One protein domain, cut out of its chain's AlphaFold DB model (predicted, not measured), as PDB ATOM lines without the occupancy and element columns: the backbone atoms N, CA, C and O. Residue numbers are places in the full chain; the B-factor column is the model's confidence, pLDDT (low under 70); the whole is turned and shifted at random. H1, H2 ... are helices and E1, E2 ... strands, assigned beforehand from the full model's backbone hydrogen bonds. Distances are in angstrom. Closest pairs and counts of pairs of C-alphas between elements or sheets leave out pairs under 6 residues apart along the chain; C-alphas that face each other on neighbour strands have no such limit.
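This is residues 18 to 119 of the 164 residues of an uncharacterized protein of Microvirga tunisiensis (UniProt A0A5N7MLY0). One strongly twisted antiparallel sheet of six strands has its two helices, H1 and H2, packed over one face, two layers in all. H1 covers E5 and E3, H2 crosses slantwise over E1 and E6, and the helices touch each other at a steep tilt. The printed part has 102 residues, with E1, E2, E3, H1, E4, E5, H2 and E6 in that order along the chain, and the sheet runs E4, E5, E3, E2, E1, E6. Its class is mixed, helices and strands; it is compact, with a radius of gyration of the C-alphas of 12.5 A, and spans 31 by 29 by 24 A.

Find C-alpha 18 at (152.878, 163.416, 119.790), where E1, residues 18 to 21, begins. E2 follows at residues 25 to 32, 21.4 A long, then E3 at residues 39 to 43, 13.3 A. Look for H1 at residues 59 to 69, 15.1 A, starting from C-alpha 59 at (158.891, 148.426, 119.974). Next come E4, residues 78 to 81, and E5, residues 87 to 94, 20.7 A. H2, residues 97 to 111, runs 20.9 A, and E6, residues 116 to 118, ends with C-alpha 118 at (146.986, 163.542, 120.311).

Begin with E1, E2 and E3, a meander, each strand the antiparallel neighbour of the one before: N 19 and O 28 are 2.9 A apart, and N 29 and O 42 are 2.8 A apart, both within hydrogen-bond range. At E1, N 117 of E6 and O 20 are 2.8 A apart. At E3, N 91 of E5 and O 41 are 2.8 A apart, and the hairpin of E4 and E5 has N 80 and O 88 at 2.8 A. E3, H1 and E4 form a split strand-helix-strand unit, two strands running the same way with E5 between them in the sheet; its crossover is right-handed. H1 is on the sheet at a height of 8.0 A, along the strands at 7 degrees to E5 on the local plane; its closest C-alphas to E5 are Met 63 and Val 89, 5.8 A. H2 is on the same face at a height of 7.4 A, at 46 degrees to E1 on the local plane. H1 and H2 touch, C-alphas of Ala 69 and Ser 103 closest at 5.1 A, at a steep tilt of 50 degrees, opposite ways. In both helices every O i to N i+4 pair is within hydrogen-bond range.

Look to Gly 35 and Gly 112 for the two C-alphas farthest apart, 36.0 A. The printed part has no cut. The long link, residues 44 to 58, joins E3 to H1; its residues 54 to 55 pair with residues 25 to 26 of E2, parallel. The mean pLDDT of the printed part is 83.5; residues 33 to 36 and 46 to 52 are under 70.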
ATOM      1  N   LYS A  18     152.628 164.613 118.993       84.25
ATOM      2  CA  LYS A  18     152.878 163.416 119.790       84.25
ATOM      3  C   LYS A  18     151.545 162.792 120.159       84.25
ATOM      4  O   LYS A  18     150.655 163.474 120.656       84.25
ATOM      5  N   ALA A  19     151.436 161.490 119.933       87.56
ATOM      6  CA  ALA A  19     150.359 160.691 120.488       87.56
ATOM      7  C   ALA A  19     150.880 159.961 121.719       87.56
ATOM      8  O   ALA A  19     151.835 159.175 121.616       87.56
ATOM      9  N   TYR A  20     150.270 160.227 122.867       86.94
ATOM     10  CA  TYR A  20     150.725 159.708 124.146       86.94
ATOM     11  C   TYR A  20     149.559 159.238 125.022       86.94
ATOM     12  O   TYR A  20     148.421 159.672 124.858       86.94
ATOM     13  N   THR A  21     149.833 158.299 125.922       86.31
ATOM     14  CA  THR A  21     148.860 157.776 126.890       86.31
ATOM     15  C   THR A  21     148.795 158.659 128.131       86.31
ATOM     16  O   THR A  21     149.744 159.384 128.424       86.31
ATOM     17  N   GLU A  22     147.716 158.565 128.908       81.88
ATOM     18  CA  GLU A  22     147.573 159.325 130.164       81.88
ATOM     19  C   GLU A  22     148.713 159.052 131.161       81.88
ATOM     20  O   GLU A  22     149.136 159.947 131.887       81.88
ATOM     21  N   ASP A  23     149.289 157.850 131.109       81.56
ATOM     22  CA  ASP A  23     150.450 157.443 131.915       81.56
ATOM     23  C   ASP A  23     151.788 158.030 131.415       81.56
ATOM     24  O   ASP A  23     152.860 157.672 131.903       81.56
ATOM     25  N   GLY A  24     151.748 158.902 130.406       79.38
ATOM     26  CA  GLY A  24     152.914 159.580 129.856       79.38
ATOM     27  C   GLY A  24     153.736 158.731 128.886       79.38
ATOM     28  O   GLY A  24     154.929 158.992 128.716       79.38
ATOM     29  N   MET A  25     153.152 157.713 128.242       85.81
ATOM     30  CA  MET A  25     153.870 156.918 127.238       85.81
ATOM     31  C   MET A  25     153.644 157.448 125.829       85.81
ATOM     32  O   MET A  25     152.512 157.490 125.364       85.81
ATOM     33  N   ILE A  26     154.711 157.769 125.098       87.12
ATOM     34  CA  ILE A  26     154.608 158.132 123.680       87.12
ATOM     35  C   ILE A  26     154.504 156.871 122.829       87.12
ATOM     36  O   ILE A  26     155.391 156.008 122.853       87.12
ATOM     37  N   LEU A  27     153.450 156.827 122.019       89.44
ATOM     38  CA  LEU A  27     153.206 155.787 121.026       89.44
ATOM     39  C   LEU A  27     153.616 156.253 119.631       89.44
ATOM     40  O   LEU A  27     154.314 155.525 118.923       89.44
ATOM     41  N   PHE A  28     153.256 157.484 119.252       89.69
ATOM     42  CA  PHE A  28     153.491 157.985 117.898       89.69
ATOM     43  C   PHE A  28     154.033 159.409 117.850       89.69
ATOM     44  O   PHE A  28     153.778 160.234 118.727       89.69
ATOM     45  N   ARG A  29     154.760 159.682 116.770       87.50
ATOM     46  CA  ARG A  29     155.060 161.012 116.249       87.50
ATOM     47  C   ARG A  29     154.273 161.194 114.960       87.50
ATOM     48  O   ARG A  29     154.273 160.296 114.122       87.50
ATOM     49  N   ILE A  30     153.631 162.334 114.795       86.19
ATOM     50  CA  ILE A  30     152.817 162.656 113.629       86.19
ATOM     51  C   ILE A  30     153.419 163.908 113.015       86.19
ATOM     52  O   ILE A  30     153.562 164.922 113.686       86.19
ATOM     53  N   VAL A  31     153.809 163.833 111.754       83.88
ATOM     54  CA  VAL A  31     154.309 164.984 111.005       83.88
ATOM     55  C   VAL A  31     153.335 165.315 109.897       83.88
ATOM     56  O   VAL A  31     152.728 164.426 109.298       83.88
ATOM     57  N   ARG A  32     153.216 166.603 109.617       79.88
ATOM     58  CA  ARG A  32     152.543 167.124 108.440       79.88
ATOM     59  C   ARG A  32     153.544 168.025 107.736       79.88
ATOM     60  O   ARG A  32     154.068 168.932 108.369       79.88
ATOM     61  N   ALA A  33     153.867 167.726 106.482       66.19
ATOM     62  CA  ALA A  33     154.748 168.595 105.715       66.19
ATOM     63  C   ALA A  33     154.006 169.883 105.328       66.19
ATOM     64  O   ALA A  33     152.788 169.867 105.112       66.19
ATOM     65  N   ASP A  34     154.735 170.994 105.238       56.34
ATOM     66  CA  ASP A  34     154.163 172.275 104.832       56.34
ATOM     67  C   ASP A  34     153.555 172.179 103.428       56.34
ATOM     68  O   ASP A  34     154.170 171.681 102.485       56.34
ATOM     69  N   GLY A  35     152.304 172.626 103.298       54.59
ATOM     70  CA  GLY A  35     151.543 172.548 102.047       54.59
ATOM     71  C   GLY A  35     150.905 171.183 101.752       54.59
ATOM     72  O   GLY A  35     150.104 171.091 100.819       54.59
ATOM     73  N   GLU A  36     151.164 170.140 102.549       65.75
ATOM     74  CA  GLU A  36     150.517 168.836 102.379       65.75
ATOM     75  C   GLU A  36     149.171 168.735 103.119       65.75
ATOM     76  O   GLU A  36     148.941 169.290 104.202       65.75
ATOM     77  N   ARG A  37     148.235 167.993 102.515       70.44
ATOM     78  CA  ARG A  37     146.945 167.634 103.136       70.44
ATOM     79  C   ARG A  37     147.017 166.348 103.958       70.44
ATOM     80  O   ARG A  37     146.126 166.114 104.766       70.44
ATOM     81  N   SER A  38     148.070 165.564 103.767       81.75
ATOM     82  CA  SER A  38     148.292 164.273 104.403       81.75
ATOM     83  C   SER A  38     149.200 164.373 105.624       81.75
ATOM     84  O   SER A  38     150.133 165.171 105.688       81.75
ATOM     85  N   TYR A  39     148.946 163.493 106.579       85.12
ATOM     86  CA  TYR A  39     149.764 163.233 107.746       85.12
ATOM     87  C   TYR A  39     150.622 161.993 107.517       85.12
ATOM     88  O   TYR A  39     150.213 161.012 106.891       85.12
ATOM     89  N   THR A  40     151.812 162.025 108.100       89.00
ATOM     90  CA  THR A  40     152.674 160.860 108.240       89.00
ATOM     91  C   THR A  40     152.806 160.512 109.716       89.00
ATOM     92  O   THR A  40     153.265 161.321 110.520       89.00
ATOM     93  N   VAL A  41     152.422 159.292 110.080       89.69
ATOM     94  CA  VAL A  41     152.472 158.780 111.454       89.69
ATOM     95  C   VAL A  41     153.643 157.808 111.587       89.69
ATOM     96  O   VAL A  41     153.857 156.939 110.743       89.69
ATOM     97  N   MET A  42     154.423 157.945 112.654       90.94
ATOM     98  CA  MET A  42     155.602 157.130 112.948       90.94
ATOM     99  C   MET A  42     155.534 156.606 114.375       90.94
ATOM    100  O   MET A  42     155.255 157.375 115.292       90.94
ATOM    101  N   THR A  43     155.848 155.334 114.611       90.88
ATOM    102  CA  THR A  43     155.983 154.841 115.992       90.88
ATOM    103  C   THR A  43     157.173 155.498 116.684       90.88
ATOM    104  O   THR A  43     158.259 155.594 116.112       90.88
ATOM    105  N   ALA A  44     156.986 155.950 117.920       85.75
ATOM    106  CA  ALA A  44     158.002 156.706 118.639       85.75
ATOM    107  C   ALA A  44     159.219 155.838 119.004       85.75
ATOM    108  O   ALA A  44     159.083 154.815 119.680       85.75
ATOM    109  N   THR A  45     160.424 156.272 118.610       76.56
ATOM    110  CA  THR A  45     161.678 155.535 118.860       76.56
ATOM    111  C   THR A  45     162.496 156.055 120.036       76.56
ATOM    112  O   THR A  45     163.196 155.269 120.665       76.56
ATOM    113  N   ALA A  46     162.392 157.341 120.390       64.62
ATOM    114  CA  ALA A  46     163.278 157.962 121.376       64.62
ATOM    115  C   ALA A  46     162.530 158.751 122.461       64.62
ATOM    116  O   ALA A  46     161.629 159.536 122.161       64.62
ATOM    117  N   GLY A  47     162.987 158.586 123.709       53.97
ATOM    118  CA  GLY A  47     162.581 159.375 124.881       53.97
ATOM    119  C   GLY A  47     163.416 160.632 125.138       53.97
ATOM    120  O   GLY A  47     163.146 161.349 126.091       53.97
ATOM    121  N   LYS A  48     164.446 160.914 124.324       45.34
ATOM    122  CA  LYS A  48     165.412 161.989 124.625       45.34
ATOM    123  C   LYS A  48     164.885 163.415 124.421       45.34
ATOM    124  O   LYS A  48     165.393 164.316 125.073       45.34
ATOM    125  N   ASP A  49     163.836 163.600 123.619       45.06
ATOM    126  CA  ASP A  49     163.291 164.932 123.282       45.06
ATOM    127  C   ASP A  49     161.876 165.146 123.846       45.06
ATOM    128  O   ASP A  49     161.062 165.908 123.317       45.06
ATOM    129  N   ALA A  50     161.528 164.376 124.874       52.91
ATOM    130  CA  ALA A  50     160.149 164.192 125.300       52.91
ATOM    131  C   ALA A  50     159.884 164.570 126.764       52.91
ATOM    132  O   ALA A  50     158.795 164.300 127.259       52.91
ATOM    133  N   GLY A  51     160.838 165.218 127.442       61.12
ATOM    134  CA  GLY A  51     160.654 165.694 128.815       61.12
ATOM    135  C   GLY A  51     160.243 164.569 129.768       61.12
ATOM    136  O   GLY A  51     161.031 163.669 130.037       61.12
ATOM    137  N   THR A  52     159.008 164.635 130.274       65.81
ATOM    138  CA  THR A  52     158.399 163.655 131.191       65.81
ATOM    139  C   THR A  52     157.853 162.406 130.499       65.81
ATOM    140  O   THR A  52     157.546 161.424 131.175       65.81
ATOM    141  N   LEU A  53     157.719 162.422 129.172       73.38
ATOM    142  CA  LEU A  53     157.098 161.335 128.434       73.38
ATOM    143  C   LEU A  53     158.118 160.251 128.076       73.38
ATOM    144  O   LEU A  53     159.200 160.519 127.546       73.38
ATOM    145  N   SER A  54     157.740 159.000 128.317       80.00
ATOM    146  CA  SER A  54     158.589 157.835 128.086       80.00
ATOM    147  C   SER A  54     158.194 157.097 126.805       80.00
ATOM    148  O   SER A  54     157.014 156.963 126.497       80.00
ATOM    149  N   PRO A  55     159.152 156.584 126.023       83.38
ATOM    150  CA  PRO A  55     158.837 155.760 124.865       83.38
ATOM    151  C   PRO A  55     158.245 154.419 125.322       83.38
ATOM    152  O   PRO A  55     158.756 153.820 126.266       83.38
ATOM    153  N   TYR A  56     157.238 153.897 124.614       87.31
ATOM    154  CA  TYR A  56     156.730 152.547 124.903       87.31
ATOM    155  C   TYR A  56     157.862 151.501 124.806       87.31
ATOM    156  O   TYR A  56     158.601 151.534 123.814       87.31
ATOM    157  N   PRO A  57     158.034 150.605 125.796       86.19
ATOM    158  CA  PRO A  57     159.230 149.768 125.911       86.19
ATOM    159  C   PRO A  57     159.338 148.689 124.827       86.19
ATOM    160  O   PRO A  57     160.431 148.432 124.330       86.19
ATOM    161  N   ASP A  58     158.219 148.083 124.429       89.94
ATOM    162  CA  ASP A  58     158.196 146.980 123.463       89.94
ATOM    163  C   ASP A  58     157.904 147.499 122.044       89.94
ATOM    164  O   ASP A  58     156.756 147.677 121.624       89.94
ATOM    165  N   LYS A  59     158.976 147.803 121.306       88.62
ATOM    166  CA  LYS A  59     158.891 148.426 119.974       88.62
ATOM    167  C   LYS A  59     158.273 147.520 118.927       88.62
ATOM    168  O   LYS A  59     157.482 147.997 118.118       88.62
ATOM    169  N   GLU A  60     158.588 146.233 118.958       90.06
ATOM    170  CA  GLU A  60     158.040 145.271 118.006       90.06
ATOM    171  C   GLU A  60     156.532 145.129 118.196       90.06
ATOM    172  O   GLU A  60     155.772 145.184 117.226       90.06
ATOM    173  N   ARG A  61     156.079 145.055 119.452       92.44
ATOM    174  CA  ARG A  61     154.653 144.990 119.765       92.44
ATOM    175  C   ARG A  61     153.916 146.272 119.388       92.44
ATOM    176  O   ARG A  61     152.823 146.190 118.830       92.44
ATOM    177  N   LEU A  62     154.514 147.441 119.628       92.06
ATOM    178  CA  LEU A  62     153.963 148.724 119.179       92.06
ATOM    179  C   LEU A  62     153.840 148.782 117.652       92.06
ATOM    180  O   LEU A  62     152.796 149.173 117.138       92.06
ATOM    181  N   MET A  63     154.874 148.363 116.921       93.38
ATOM    182  CA  MET A  63     154.852 148.329 115.458       93.38
ATOM    183  C   MET A  63     153.788 147.368 114.926       93.38
ATOM    184  O   MET A  63     153.047 147.731 114.014       93.38
ATOM    185  N   ALA A  64     153.673 146.169 115.499       93.31
ATOM    186  CA  ALA A  64     152.667 145.190 115.098       93.31
ATOM    187  C   ALA A  64     151.239 145.697 115.363       93.31
ATOM    188  O   ALA A  64     150.367 145.583 114.499       93.31
ATOM    189  N   ALA A  65     151.006 146.298 116.535       93.69
ATOM    190  CA  ALA A  65     149.718 146.892 116.881       93.69
ATOM    191  C   ALA A  65     149.371 148.064 115.950       93.69
ATOM    192  O   ALA A  65     148.254 148.118 115.438       93.69
ATOM    193  N   ALA A  66     150.340 148.934 115.654       93.31
ATOM    194  CA  ALA A  66     150.174 150.042 114.721       93.31
ATOM    195  C   ALA A  66     149.840 149.558 113.303       93.31
ATOM    196  O   ALA A  66     148.867 150.013 112.710       93.31
ATOM    197  N   MET A  67     150.588 148.594 112.759       93.06
ATOM    198  CA  MET A  67     150.299 148.047 111.426       93.06
ATOM    199  C   MET A  67     148.889 147.461 111.339       93.06
ATOM    200  O   MET A  67     148.222 147.624 110.322       93.06
ATOM    201  N   LYS A  68     148.420 146.808 112.409       93.75
ATOM    202  CA  LYS A  68     147.066 146.259 112.467       93.75
ATOM    203  C   LYS A  68     145.999 147.351 112.567       93.75
ATOM    204  O   LYS A  68     144.989 147.256 111.879       93.75
ATOM    205  N   ALA A  69     146.211 148.363 113.406       92.75
ATOM    206  CA  ALA A  69     145.250 149.443 113.612       92.75
ATOM    207  C   ALA A  69     145.084 150.315 112.358       92.75
ATOM    208  O   ALA A  69     143.968 150.644 111.978       92.75
ATOM    209  N   PHE A  70     146.186 150.612 111.667       92.94
ATOM    210  CA  PHE A  70     146.192 151.460 110.474       92.94
ATOM    211  C   PHE A  70     145.999 150.692 109.158       92.94
ATOM    212  O   PHE A  70     146.062 151.298 108.091       92.94
ATOM    213  N   ALA A  71     145.741 149.380 109.197       90.31
ATOM    214  CA  ALA A  71     145.654 148.535 108.002       90.31
ATOM    215  C   ALA A  71     144.614 149.020 106.973       90.31
ATOM    216  O   ALA A  71     144.810 148.855 105.773       90.31
ATOM    217  N   ASN A  72     143.528 149.642 107.440       87.38
ATOM    218  CA  ASN A  72     142.458 150.149 106.577       87.38
ATOM    219  C   ASN A  72     142.742 151.550 106.010       87.38
ATOM    220  O   ASN A  72     142.090 151.959 105.056       87.38
ATOM    221  N   GLN A  73     143.691 152.278 106.601       83.69
ATOM    222  CA  GLN A  73     143.976 153.684 106.292       83.69
ATOM    223  C   GLN A  73     145.299 153.849 105.535       83.69
ATOM    224  O   GLN A  73     145.465 154.794 104.772       83.69
ATOM    225  N   CYS A  74     146.247 152.928 105.725       86.25
ATOM    226  CA  CYS A  74     147.553 152.968 105.085       86.25
ATOM    227  C   CYS A  74     147.773 151.715 104.237       86.25
ATOM    228  O   CYS A  74     148.028 150.628 104.755       86.25
ATOM    229  N   ALA A  75     147.744 151.880 102.914       77.56
ATOM    230  CA  ALA A  75     147.943 150.781 101.971       77.56
ATOM    231  C   ALA A  75     149.384 150.235 101.957       77.56
ATOM    232  O   ALA A  75     149.637 149.156 101.423       77.56
ATOM    233  N   SER A  76     150.365 150.980 102.479       82.88
ATOM    234  CA  SER A  76     151.779 150.586 102.430       82.88
ATOM    235  C   SER A  76     152.582 151.086 103.640       82.88
ATOM    236  O   SER A  76     153.394 152.009 103.506       82.88
ATOM    237  N   PRO A  77     152.412 150.456 104.820       88.31
ATOM    238  CA  PRO A  77     153.272 150.695 105.974       88.31
ATOM    239  C   PRO A  77     154.730 150.371 105.634       88.31
ATOM    240  O   PRO A  77     155.014 149.337 105.025       88.31
ATOM    241  N   ARG A  78     155.679 151.216 106.047       89.31
ATOM    242  CA  ARG A  78     157.116 150.963 105.839       89.31
ATOM    243  C   ARG A  78     157.843 150.821 107.165       89.31
ATOM    244  O   ARG A  78     157.906 151.773 107.938       89.31
ATOM    245  N   GLY A  79     158.440 149.654 107.394       89.50
ATOM    246  CA  GLY A  79     159.416 149.461 108.462       89.50
ATOM    247  C   GLY A  79     160.718 150.199 108.142       89.50
ATOM    248  O   GLY A  79     161.221 150.123 107.021       89.50
ATOM    249  N   LYS A  80     161.252 150.930 109.114       90.88
ATOM    250  CA  LYS A  80     162.502 151.690 109.022       90.88
ATOM    251  C   LYS A  80     163.274 151.594 110.336       90.88
ATOM    252  O   LYS A  80     162.752 151.129 111.343       90.88
ATOM    253  N   PHE A  81     164.518 152.062 110.310       86.75
ATOM    254  CA  PHE A  81     165.380 152.180 111.482       86.75
ATOM    255  C   PHE A  81     165.743 153.642 111.705       86.75
ATOM    256  O   PHE A  81     165.960 154.385 110.741       86.75
ATOM    257  N   ASP A  82     165.748 154.079 112.962       83.25
ATOM    258  CA  ASP A  82     166.197 155.424 113.307       83.25
ATOM    259  C   ASP A  82     167.733 155.525 113.287       83.25
ATOM    260  O   ASP A  82     168.443 154.558 113.005       83.25
ATOM    261  N   ARG A  83     168.269 156.713 113.593       80.19
ATOM    262  CA  ARG A  83     169.724 156.953 113.616       80.19
ATOM    263  C   ARG A  83     170.478 156.103 114.654       80.19
ATOM    264  O   ARG A  83     171.695 156.000 114.553       80.19
ATOM    265  N   ASN A  84     169.781 155.509 115.622       80.25
ATOM    266  CA  ASN A  84     170.339 154.638 116.657       80.25
ATOM    267  C   ASN A  84     170.048 153.150 116.389       80.25
ATOM    268  O   ASN A  84     170.309 152.317 117.253       80.25
ATOM    269  N   GLY A  85     169.497 152.805 115.218       82.00
ATOM    270  CA  GLY A  85     169.143 151.429 114.869       82.00
ATOM    271  C   GLY A  85     167.868 150.919 115.545       82.00
ATOM    272  O   GLY A  85     167.641 149.712 115.563       82.00
ATOM    273  N   ILE A  86     167.027 151.800 116.097       83.25
ATOM    274  CA  ILE A  86     165.751 151.411 116.705       83.25
ATOM    275  C   ILE A  86     164.705 151.259 115.594       83.25
ATOM    276  O   ILE A  86     164.522 152.199 114.809       83.25
ATOM    277  N   PRO A  87     164.010 150.112 115.504       89.06
ATOM    278  CA  PRO A  87     162.996 149.904 114.484       89.06
ATOM    279  C   PRO A  87     161.754 150.767 114.750       89.06
ATOM    280  O   PRO A  87     161.346 150.981 115.894       89.06
ATOM    281  N   TYR A  88     161.142 151.250 113.673       90.12
ATOM    282  CA  TYR A  88     159.848 151.923 113.679       90.12
ATOM    283  C   TYR A  88     159.060 151.616 112.413       90.12
ATOM    284  O   TYR A  88     159.622 151.213 111.395       90.12
ATOM    285  N   VAL A  89     157.750 151.835 112.461       92.12
ATOM    286  CA  VAL A  89     156.904 151.843 111.265       92.12
ATOM    287  C   VAL A  89     156.508 153.272 110.929       92.12
ATOM    288  O   VAL A  89     156.217 154.070 111.820       92.12
ATOM    289  N   GLN A  90     156.527 153.585 109.639       91.62
ATOM    290  CA  GLN A  90     156.066 154.840 109.070       91.62
ATOM    291  C   GLN A  90     154.844 154.577 108.191       91.62
ATOM    292  O   GLN A  90     154.868 153.698 107.325       91.62
ATOM    293  N   LEU A  91     153.789 155.341 108.441       90.75
ATOM    294  CA  LEU A  91     152.482 155.274 107.804       90.75
ATOM    295  C   LEU A  91     152.261 156.608 107.092       90.75
ATOM    296  O   LEU A  91     152.368 157.653 107.731       90.75
ATOM    297  N   TYR A  92     152.010 156.574 105.789       88.75
ATOM    298  CA  TYR A  92     151.898 157.763 104.937       88.75
ATOM    299  C   TYR A  92     150.460 157.974 104.470       88.75
ATOM    300  O   TYR A  92     149.630 157.073 104.610       88.75
ATOM    301  N   ASP A  93     150.223 159.140 103.870       85.88
ATOM    302  CA  ASP A  93     148.997 159.495 103.149       85.88
ATOM    303  C   ASP A  93     147.723 159.435 104.009       85.88
ATOM    304  O   ASP A  93     146.622 159.208 103.506       85.88
ATOM    305  N   LEU A  94     147.859 159.653 105.321       85.81
ATOM    306  CA  LEU A  94     146.739 159.645 106.258       85.81
ATOM    307  C   LEU A  94     146.059 161.014 106.235       85.81
ATOM    308  O   LEU A  94     146.677 162.001 106.605       85.81
ATOM    309  N   ASN A  95     144.807 161.102 105.794       82.62
ATOM    310  CA  ASN A  95     144.175 162.404 105.526       82.62
ATOM    311  C   ASN A  95     143.166 162.843 106.590       82.62
ATOM    312  O   ASN A  95     142.873 164.033 106.682       82.62
ATOM    313  N   ASP A  96     142.636 161.907 107.376       81.12
ATOM    314  CA  ASP A  96     141.575 162.177 108.343       81.12
ATOM    315  C   ASP A  96     142.117 162.114 109.790       81.12
ATOM    316  O   ASP A  96     142.449 161.034 110.287       81.12
ATOM    317  N   PRO A  97     142.208 163.261 110.495       80.75
ATOM    318  CA  PRO A  97     142.630 163.325 111.895       80.75
ATOM    319  C   PRO A  97     141.781 162.484 112.854       80.75
ATOM    320  O   PRO A  97     142.314 161.955 113.830       80.75
ATOM    321  N   THR A  98     140.477 162.353 112.603       81.19
ATOM    322  CA  THR A  98     139.567 161.555 113.433       81.19
ATOM    323  C   THR A  98     139.848 160.068 113.257       81.19
ATOM    324  O   THR A  98     139.920 159.329 114.240       81.19
ATOM    325  N   GLU A  99     140.094 159.634 112.024       85.06
ATOM    326  CA  GLU A  99     140.509 158.262 111.732       85.06
ATOM    327  C   GLU A  99     141.892 157.937 112.313       85.06
ATOM    328  O   GLU A  99     142.084 156.855 112.875       85.06
ATOM    329  N   ILE A 100     142.834 158.886 112.245       87.69
ATOM    330  CA  ILE A 100     144.160 158.769 112.866       87.69
ATOM    331  C   ILE A 100     144.025 158.617 114.386       87.69
ATOM    332  O   ILE A 100     144.616 157.703 114.962       87.69
ATOM    333  N   GLN A 101     143.227 159.469 115.039       88.06
ATOM    334  CA  GLN A 101     142.958 159.390 116.478       88.06
ATOM    335  C   GLN A 101     142.339 158.033 116.849       88.06
ATOM    336  O   GLN A 101     142.818 157.373 117.769       88.06
ATOM    337  N   SER A 102     141.347 157.562 116.089       88.31
ATOM    338  CA  SER A 102     140.707 156.261 116.320       88.31
ATOM    339  C   SER A 102     141.686 155.083 116.175       88.31
ATOM    340  O   SER A 102     141.687 154.157 116.994       88.31
ATOM    341  N   SER A 103     142.584 155.122 115.187       92.44
ATOM    342  CA  SER A 103     143.647 154.120 115.016       92.44
ATOM    343  C   SER A 103     144.668 154.146 116.155       92.44
ATOM    344  O   SER A 103     145.164 153.099 116.588       92.44
ATOM    345  N   ILE A 104     144.975 155.329 116.684       91.38
ATOM    346  CA  ILE A 104     145.858 155.493 117.840       91.38
ATOM    347  C   ILE A 104     145.214 154.911 119.101       91.38
ATOM    348  O   ILE A 104     145.861 154.144 119.814       91.38
ATOM    349  N   GLU A 105     143.939 155.200 119.345       90.69
ATOM    350  CA  GLU A 105     143.175 154.623 120.456       90.69
ATOM    351  C   GLU A 105     143.059 153.098 120.336       90.69
ATOM    352  O   GLU A 105     143.264 152.369 121.312       90.69
ATOM    353  N   THR A 106     142.819 152.597 119.123       92.81
ATOM    354  CA  THR A 106     142.816 151.158 118.824       92.81
ATOM    355  C   THR A 106     144.176 150.530 119.127       92.81
ATOM    356  O   THR A 106     144.246 149.447 119.712       92.81
ATOM    357  N   THR A 107     145.267 151.222 118.788       92.44
ATOM    358  CA  THR A 107     146.625 150.772 119.118       92.44
ATOM    359  C   THR A 107     146.840 150.727 120.629       92.44
ATOM    360  O   THR A 107     147.296 149.707 121.142       92.44
ATOM    361  N   ALA A 108     146.470 151.779 121.363       91.31
ATOM    362  CA  ALA A 108     146.592 151.822 122.822       91.31
ATOM    363  C   ALA A 108     145.794 150.690 123.494       91.31
ATOM    364  O   ALA A 108     146.324 149.973 124.345       91.31
ATOM    365  N   THR A 109     144.571 150.446 123.018       92.44
ATOM    366  CA  THR A 109     143.698 149.358 123.484       92.44
ATOM    367  C   THR A 109     144.334 147.988 123.238       92.44
ATOM    368  O   THR A 109     144.375 147.148 124.135       92.44
ATOM    369  N   ALA A 110     144.902 147.761 122.049       91.94
ATOM    370  CA  ALA A 110     145.591 146.511 121.716       91.94
ATOM    371  C   ALA A 110     146.862 146.277 122.561       91.94
ATOM    372  O   ALA A 110     147.261 145.133 122.802       91.94
ATOM    373  N   LEU A 111     147.496 147.355 123.023       90.69
ATOM    374  CA  LEU A 111     148.650 147.305 123.920       90.69
ATOM    375  C   LEU A 111     148.261 147.181 125.402       90.69
ATOM    376  O   LEU A 111     149.145 146.954 126.228       90.69
ATOM    377  N   GLY A 112     146.967 147.263 125.735       90.69
ATOM    378  CA  GLY A 112     146.467 147.232 127.113       90.69
ATOM    379  C   GLY A 112     146.805 148.499 127.900       90.69
ATOM    380  O   GLY A 112     147.043 148.421 129.101       90.69
ATOM    381  N   LEU A 113     146.895 149.637 127.212       88.75
ATOM    382  CA  LEU A 113     147.234 150.936 127.788       88.75
ATOM    383  C   LEU A 113     145.984 151.791 128.012       88.75
ATOM    384  O   LEU A 113     144.923 151.530 127.440       88.75
ATOM    385  N   SER A 114     146.138 152.837 128.825       85.81
ATOM    386  CA  SER A 114     145.160 153.920 128.939       85.81
ATOM    387  C   SER A 114     144.926 154.605 127.587       85.81
ATOM    388  O   SER A 114     145.731 154.487 126.656       85.81
ATOM    389  N   ALA A 115     143.797 155.312 127.470       80.62
ATOM    390  CA  ALA A 115     143.432 156.009 126.243       80.62
ATOM    391  C   ALA A 115     144.572 156.935 125.789       80.62
ATOM    392  O   ALA A 115     145.109 157.722 126.572       80.62
ATOM    393  N   ALA A 116     144.949 156.819 124.518       82.94
ATOM    394  CA  ALA A 116     145.968 157.666 123.925       82.94
ATOM    395  C   ALA A 116     145.326 158.911 123.310       82.94
ATOM    396  O   ALA A 116     144.313 158.825 122.619       82.94
ATOM    397  N   LYS A 117     145.931 160.071 123.549       80.94
ATOM    398  CA  LYS A 117     145.486 161.361 123.023       80.94
ATOM    399  C   LYS A 117     146.566 161.943 122.126       80.94
ATOM    400  O   LYS A 117     147.760 161.733 122.351       80.94
ATOM    401  N   ILE A 118     146.130 162.668 121.104       75.69
ATOM    402  CA  ILE A 118     146.986 163.542 120.311       75.69
ATOM    403  C   ILE A 118     146.763 164.962 120.819       75.69
ATOM    404  O   ILE A 118     145.635 165.459 120.823       75.69
ATOM    405  N   GLU A 119     147.832 165.635 121.223       70.88
ATOM    406  CA  GLU A 119     147.777 167.080 121.426       70.88
ATOM    407  C   GLU A 119     147.799 167.781 120.069       70.88
ATOM    408  O   GLU A 119     148.851 168.040 119.492       70.88
TER     409      GLU A 119